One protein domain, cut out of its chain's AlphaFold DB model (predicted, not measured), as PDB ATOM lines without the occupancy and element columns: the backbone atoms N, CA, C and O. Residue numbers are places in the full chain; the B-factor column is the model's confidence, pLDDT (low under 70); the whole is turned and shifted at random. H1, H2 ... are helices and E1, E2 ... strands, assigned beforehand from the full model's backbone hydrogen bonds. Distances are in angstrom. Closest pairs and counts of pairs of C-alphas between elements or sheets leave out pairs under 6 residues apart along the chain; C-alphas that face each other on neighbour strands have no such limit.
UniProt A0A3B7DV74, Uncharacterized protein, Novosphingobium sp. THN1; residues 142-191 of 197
ATOM      1  N   PRO A 142     -42.396 -25.078 -18.884       96.56
ATOM      2  CA  PRO A 142     -41.348 -25.789 -18.146       96.56
ATOM      3  C   PRO A 142     -41.489 -25.625 -16.626       96.56
ATOM      4  O   PRO A 142     -41.187 -26.558 -15.882       96.56
ATOM      5  N   GLY A 143     -42.006 -24.488 -16.151       95.38
ATOM      6  CA  GLY A 143     -42.343 -24.267 -14.743       95.38
ATOM      7  C   GLY A 143     -43.407 -25.235 -14.223       95.38
ATOM      8  O   GLY A 143     -43.217 -25.855 -13.175       95.38
ATOM      9  N   GLN A 144     -44.471 -25.445 -14.998       95.44
ATOM     10  CA  GLN A 144     -45.533 -26.407 -14.692       95.44
ATOM     11  C   GLN A 144     -45.019 -27.857 -14.723       95.44
ATOM     12  O   GLN A 144     -45.332 -28.645 -13.826       95.44
ATOM     13  N   ALA A 145     -44.174 -28.202 -15.702       97.06
ATOM     14  CA  ALA A 145     -43.504 -29.504 -15.757       97.06
ATOM     15  C   ALA A 145     -42.603 -29.731 -14.527       97.06
ATOM     16  O   ALA A 145     -42.602 -30.810 -13.925       97.06
ATOM     17  N   ALA A 146     -41.859 -28.702 -14.112       96.81
ATOM     18  CA  ALA A 146     -41.033 -28.741 -12.914       96.81
ATOM     19  C   ALA A 146     -41.879 -28.899 -11.640       96.81
ATOM     20  O   ALA A 146     -41.504 -29.681 -10.767       96.81
ATOM     21  N   ASP A 147     -43.023 -28.214 -11.538       94.88
ATOM     22  CA  ASP A 147     -43.977 -28.364 -10.431       94.88
ATOM     23  C   ASP A 147     -44.517 -29.791 -10.317       94.88
ATOM     24  O   ASP A 147     -44.564 -30.347  -9.217       94.88
ATOM     25  N   PHE A 148     -44.840 -30.430 -11.443       95.88
ATOM     26  CA  PHE A 148     -45.206 -31.845 -11.459       95.88
ATOM     27  C   PHE A 148     -44.059 -32.730 -10.943       95.88
ATOM     28  O   PHE A 148     -44.254 -33.582 -10.074       95.88
ATOM     29  N   LEU A 149     -42.826 -32.485 -11.402       96.44
ATOM     30  CA  LEU A 149     -41.653 -33.253 -10.975       96.44
ATOM     31  C   LEU A 149     -41.283 -33.062  -9.496       96.44
ATOM     32  O   LEU A 149     -40.642 -33.952  -8.925       96.44
ATOM     33  N   ARG A 150     -41.698 -31.959  -8.856       95.06
ATOM     34  CA  ARG A 150     -41.457 -31.707  -7.421       95.06
ATOM     35  C   ARG A 150     -42.117 -32.736  -6.508       95.06
ATOM     36  O   ARG A 150     -41.631 -32.961  -5.402       95.06
ATOM     37  N   GLN A 151     -43.161 -33.416  -6.982       94.12
ATOM     38  CA  GLN A 151     -43.790 -34.528  -6.263       94.12
ATOM     39  C   GLN A 151     -42.840 -35.727  -6.094       94.12
ATOM     40  O   GLN A 151     -42.980 -36.501  -5.151       94.12
ATOM     41  N   PHE A 152     -41.837 -35.852  -6.972       94.50
ATOM     42  CA  PHE A 152     -40.882 -36.962  -7.005       94.50
ATOM     43  C   PHE A 152     -39.468 -36.576  -6.541       94.50
ATOM     44  O   PHE A 152     -38.550 -37.393  -6.628       94.50
ATOM     45  N   GLY A 153     -39.241 -35.333  -6.109       94.19
ATOM     46  CA  GLY A 153     -37.938 -34.885  -5.613       94.19
ATOM     47  C   GLY A 153     -37.695 -33.384  -5.747       94.19
ATOM     48  O   GLY A 153     -38.502 -32.645  -6.295       94.19
ATOM     49  N   ALA A 154     -36.550 -32.913  -5.251       94.62
ATOM     50  CA  ALA A 154     -36.214 -31.491  -5.271       94.62
ATOM     51  C   ALA A 154     -35.865 -31.003  -6.690       94.62
ATOM     52  O   ALA A 154     -34.921 -31.495  -7.314       94.62
ATOM     53  N   VAL A 155     -36.603 -29.993  -7.162       96.44
ATOM     54  CA  VAL A 155     -36.401 -29.329  -8.459       96.44
ATOM     55  C   VAL A 155     -36.446 -27.812  -8.273       96.44
ATOM     56  O   VAL A 155     -37.427 -27.270  -7.755       96.44
ATOM     57  N   HIS A 156     -35.391 -27.118  -8.697       95.19
ATOM     58  CA  HIS A 156     -35.261 -25.660  -8.579       95.19
ATOM     59  C   HIS A 156     -34.553 -25.055  -9.800       95.19
ATOM     60  O   HIS A 156     -33.788 -25.751 -10.466       95.19
ATOM     61  N   ARG A 157     -34.802 -23.767 -10.084       95.94
ATOM     62  CA  ARG A 157     -34.092 -23.031 -11.143       95.94
ATOM     63  C   ARG A 157     -32.623 -22.810 -10.768       95.94
ATOM     64  O   ARG A 157     -32.287 -22.589  -9.597       95.94
ATOM     65  N   CYS A 158     -31.751 -22.892 -11.762       97.06
ATOM     66  CA  CYS A 158     -30.314 -22.718 -11.623       97.06
ATOM     67  C   CYS A 158     -29.681 -22.078 -12.864       97.06
ATOM     68  O   CYS A 158     -30.281 -21.998 -13.935       97.06
ATOM     69  N   ASP A 159     -28.434 -21.644 -12.711       97.25
ATOM     70  CA  ASP A 159     -27.583 -21.229 -13.829       97.25
ATOM     71  C   ASP A 159     -27.012 -22.449 -14.575       97.25
ATOM     72  O   ASP A 159     -27.113 -23.580 -14.096       97.25
ATOM     73  N   ALA A 160     -26.322 -22.225 -15.701       96.50
ATOM     74  CA  ALA A 160     -25.630 -23.278 -16.464       96.50
ATOM     75  C   ALA A 160     -24.601 -24.064 -15.624       96.50
ATOM     76  O   ALA A 160     -24.304 -25.222 -15.896       96.50
ATOM     77  N   THR A 161     -24.079 -23.445 -14.558       96.12
ATOM     78  CA  THR A 161     -23.141 -24.070 -13.607       96.12
ATOM     79  C   THR A 161     -23.832 -24.906 -12.520       96.12
ATOM     80  O   THR A 161     -23.162 -25.498 -11.676       96.12
ATOM     81  N   GLY A 162     -25.168 -24.932 -12.482       93.38
ATOM     82  CA  GLY A 162     -25.954 -25.651 -11.474       93.38
ATOM     83  C   GLY A 162     -26.078 -24.939 -10.121       93.38
ATOM     84  O   GLY A 162     -26.574 -25.536  -9.155       93.38
ATOM     85  N   LYS A 163     -25.642 -23.676 -10.020       95.31
ATOM     86  CA  LYS A 163     -25.868 -22.830  -8.838       95.31
ATOM     87  C   LYS A 163     -27.334 -22.373  -8.774       95.31
ATOM     88  O   LYS A 163     -27.864 -21.973  -9.809       95.31
ATOM     89  N   PRO A 164     -27.998 -22.419  -7.602       95.06
ATOM     90  CA  PRO A 164     -29.386 -21.979  -7.472       95.06
ATOM     91  C   PRO A 164     -29.547 -20.500  -7.837       95.06
ATOM     92  O   PRO A 164     -28.910 -19.641  -7.230       95.06
ATOM     93  N   ASN A 165     -30.426 -20.210  -8.794       94.19
ATOM     94  CA  ASN A 165     -30.761 -18.852  -9.212       94.19
ATOM     95  C   ASN A 165     -32.246 -18.803  -9.578       94.19
ATOM     96  O   ASN A 165     -32.694 -19.537 -10.455       94.19
ATOM     97  N   ALA A 166     -33.013 -17.928  -8.923       90.75
ATOM     98  CA  ALA A 166     -34.452 -17.799  -9.155       90.75
ATOM     99  C   ALA A 166     -34.792 -17.387 -10.599       90.75
ATOM    100  O   ALA A 166     -35.854 -17.745 -11.096       90.75
ATOM    101  N   LYS A 167     -33.883 -16.670 -11.273       92.50
ATOM    102  CA  LYS A 167     -34.028 -16.233 -12.671       92.50
ATOM    103  C   LYS A 167     -33.237 -17.099 -13.662       92.50
ATOM    104  O   LYS A 167     -33.117 -16.726 -14.825       92.50
ATOM    105  N   GLY A 168     -32.653 -18.208 -13.208       94.19
ATOM    106  CA  GLY A 168     -31.826 -19.075 -14.044       94.19
ATOM    107  C   GLY A 168     -32.639 -19.769 -15.139       94.19
ATOM    108  O   GLY A 168     -33.797 -20.119 -14.917       94.19
ATOM    109  N   GLN A 169     -32.040 -19.974 -16.313       96.38
ATOM    110  CA  GLN A 169     -32.687 -20.625 -17.464       96.38
ATOM    111  C   GLN A 169     -32.690 -22.157 -17.383       96.38
ATOM    112  O   GLN A 169     -33.410 -22.801 -18.131       96.38
ATOM    113  N   PHE A 170     -31.904 -22.746 -16.480       97.81
ATOM    114  CA  PHE A 170     -31.792 -24.194 -16.341       97.81
ATOM    115  C   PHE A 170     -32.513 -24.690 -15.090       97.81
ATOM    116  O   PHE A 170     -32.803 -23.934 -14.158       97.81
ATOM    117  N   TRP A 171     -32.754 -25.995 -15.043       97.69
ATOM    118  CA  TRP A 171     -33.385 -26.667 -13.918       97.69
ATOM    119  C   TRP A 171     -32.445 -27.684 -13.304       97.69
ATOM    120  O   TRP A 171     -31.956 -28.590 -13.972       97.69
ATOM    121  N   ARG A 172     -32.236 -27.599 -11.992       97.50
ATOM    122  CA  ARG A 172     -31.467 -28.604 -11.268       97.50
ATOM    123  C   ARG A 172     -32.395 -29.615 -10.627       97.50
ATOM    124  O   ARG A 172     -33.233 -29.268  -9.790       97.50
ATOM    125  N   ARG A 173     -32.177 -30.885 -10.962       96.50
ATOM    126  CA  ARG A 173     -32.799 -32.034 -10.304       96.50
ATOM    127  C   ARG A 173     -31.703 -32.961  -9.798       96.50
ATOM    128  O   ARG A 173     -30.970 -33.556 -10.586       96.50
ATOM    129  N   ASN A 174     -31.599 -33.097  -8.477       92.81
ATOM    130  CA  ASN A 174     -30.515 -33.826  -7.811       92.81
ATOM    131  C   ASN A 174     -29.121 -33.305  -8.247       92.81
ATOM    132  O   ASN A 174     -28.722 -32.196  -7.872       92.81
ATOM    133  N   PHE A 175     -28.396 -34.087  -9.054       93.81
ATOM    134  CA  PHE A 175     -27.048 -33.783  -9.553       93.81
ATOM    135  C   PHE A 175     -26.999 -33.424 -11.045       93.81
ATOM    136  O   PHE A 175     -25.917 -33.172 -11.561       93.81
ATOM    137  N   SER A 176     -28.142 -33.380 -11.737       96.69
ATOM    138  CA  SER A 176     -28.208 -33.036 -13.160       96.69
ATOM    139  C   SER A 176     -28.767 -31.629 -13.351       96.69
ATOM    140  O   SER A 176     -29.752 -31.255 -12.705       96.69
ATOM    141  N   VAL A 177     -28.134 -30.873 -14.245       98.00
ATOM    142  CA  VAL A 177     -28.654 -29.617 -14.795       98.00
ATOM    143  C   VAL A 177     -29.377 -29.975 -16.086       98.00
ATOM    144  O   VAL A 177     -28.809 -30.682 -16.911       98.00
ATOM    145  N   LEU A 178     -30.633 -29.562 -16.200       98.19
ATOM    146  CA  LEU A 178     -31.521 -29.875 -17.312       98.19
ATOM    147  C   LEU A 178     -31.934 -28.586 -18.021       98.19
ATOM    148  O   LEU A 178     -32.182 -27.569 -17.362       98.19
ATOM    149  N   SER A 179     -32.035 -28.640 -19.344       98.19
ATOM    150  CA  SER A 179     -32.685 -27.595 -20.139       98.19
ATOM    151  C   SER A 179     -34.215 -27.640 -19.984       98.19
ATOM    152  O   SER A 179     -34.779 -28.579 -19.409       98.19
ATOM    153  N   ASP A 180     -34.901 -26.620 -20.507       97.81
ATOM    154  CA  ASP A 180     -36.368 -26.560 -20.514       97.81
ATOM    155  C   ASP A 180     -36.994 -27.743 -21.286       97.81
ATOM    156  O   ASP A 180     -37.966 -28.350 -20.834       97.81
ATOM    157  N   GLU A 181     -36.408 -28.148 -22.413       97.81
ATOM    158  CA  GLU A 181     -36.890 -29.295 -23.198       97.81
ATOM    159  C   GLU A 181     -36.691 -30.622 -22.462       97.81
ATOM    160  O   GLU A 181     -37.578 -31.480 -22.436       97.81
ATOM    161  N   GLU A 182     -35.542 -30.785 -21.806       98.06
ATOM    162  CA  GLU A 182     -35.215 -31.998 -21.063       98.06
ATOM    163  C   GLU A 182     -36.125 -32.183 -19.849       98.06
ATOM    164  O   GLU A 182     -36.541 -33.310 -19.554       98.06
ATOM    165  N   ILE A 183     -36.460 -31.097 -19.140       97.88
ATOM    166  CA  ILE A 183     -37.367 -31.190 -17.998       97.88
ATOM    167  C   ILE A 183     -38.787 -31.553 -18.440       97.88
ATOM    168  O   ILE A 183     -39.412 -32.412 -17.810       97.88
ATOM    169  N   MET A 184     -39.254 -30.997 -19.564       97.81
ATOM    170  CA  MET A 184     -40.548 -31.341 -20.158       97.81
ATOM    171  C   MET A 184     -40.578 -32.794 -20.641       97.81
ATOM    172  O   MET A 184     -41.473 -33.540 -20.247       97.81
ATOM    173  N   SER A 185     -39.568 -33.246 -21.394       97.69
ATOM    174  CA  SER A 185     -39.442 -34.649 -21.828       97.69
ATOM    175  C   SER A 185     -39.463 -35.617 -20.645       97.69
ATOM    176  O   SER A 185     -40.072 -36.690 -20.689       97.69
ATOM    177  N   ARG A 186     -38.814 -35.243 -19.539       97.94
ATOM    178  CA  ARG A 186     -38.758 -36.081 -18.341       97.94
ATOM    179  C   ARG A 186     -40.077 -36.118 -17.580       97.94
ATOM    180  O   ARG A 186     -40.421 -37.176 -17.056       97.94
ATOM    181  N   ALA A 187     -40.800 -35.003 -17.526       97.81
ATOM    182  CA  ALA A 187     -42.152 -34.958 -16.982       97.81
ATOM    183  C   ALA A 187     -43.121 -35.781 -17.850       97.81
ATOM    184  O   ALA A 187     -43.875 -36.594 -17.316       97.81
ATOM    185  N   ALA A 188     -43.039 -35.655 -19.178       97.44
ATOM    186  CA  ALA A 188     -43.873 -36.393 -20.128       97.44
ATOM    187  C   ALA A 188     -43.703 -37.915 -19.999       97.44
ATOM    188  O   ALA A 188     -44.686 -38.652 -19.942       97.44
ATOM    189  N   ARG A 189     -42.464 -38.399 -19.824       97.50
ATOM    190  CA  ARG A 189     -42.175 -39.820 -19.537       97.50
ATOM    191  C   ARG A 189     -42.842 -40.353 -18.264       97.50
ATOM    192  O   ARG A 189     -42.996 -41.561 -18.132       97.50
ATOM    193  N   LEU A 190     -43.194 -39.475 -17.325       96.88
ATOM    194  CA  LEU A 190     -43.893 -39.805 -16.079       96.88
ATOM    195  C   LEU A 190     -45.409 -39.557 -16.165       96.88
ATOM    196  O   LEU A 190     -46.095 -39.623 -15.147       96.88
ATOM    197  N   GLY A 191     -45.936 -39.287 -17.361       96.62
ATOM    198  CA  GLY A 191     -47.366 -39.108 -17.604       96.62
ATOM    199  C   GLY A 191     -47.868 -37.670 -17.471       96.62
ATOM    200  O   GLY A 191     -49.079 -37.458 -17.493       96.62
TER     201      GLY A 191
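This is residues 142 to 191 of the 197 residues of an uncharacterized protein of Novosphingobium sp. THN1 (UniProt A0A3B7DV74). What does the model look like? A small sheet of three strands, E1, E2 and E3, has two helices, H1 and H2, over one face; the longest axis runs from the link of residues 159 to 169, past the sheet, to the last printed residues after H2. What is it made of? The 50 printed residues include two named helices and three named strands, in the order H1 E1 E2 E3 H2, of mixed class, with an antiparallel sheet ordered E1 E2 E3. It is compact, with a radius of gyration of the C-alphas of 9.7 A and spans of 28 by 18 by 17 A.

How do the strands pair? E1, residues 155 to 158, E2, residues 170 to 173, and E3, residues 176 to 178, form a meander, each the antiparallel neighbour of the one before, with two hairpins. Within hydrogen-bond range are N 158 and O 170, 2.8 A, and N 178 and O 171, 2.8 A. Where are the helices? H1, residues 142 to 152, and H2, residues 180 to 188, are on the same face, making two layers, sheet and helices. H1 is over E1 at a height over the sheet of 8.4 A, its closest C-alphas to E1 being Ala 146 and Val 155, 6.5 A. H2 is over E2 at 10.2 A, its line rising 39 degrees, only just short of standing up from the sheet. Do the helices meet? They touch, closest at the C-alphas of Pro 142 and Asp 180, 5.6 A, the same way at a steep tilt of 47 degrees. Every O i to N i+4 pair is within hydrogen-bond range in H2, 5 of 7 in H1.

Where does H1 begin? C-alpha 142 is at (-41.348, -25.789, -18.146), and H1 is 15.8 A long. Where does H2 end? C-alpha 188 is at (-43.873, -36.393, -20.128), after 12.4 A.

How far does it reach? The C-alphas farthest apart, Thr 161 and Gly 191, are 28.8 A apart. Is it continuous and confident? The printed part has no cut, the link E1 to E2 is long, and no printed residue is under 70 in pLDDT.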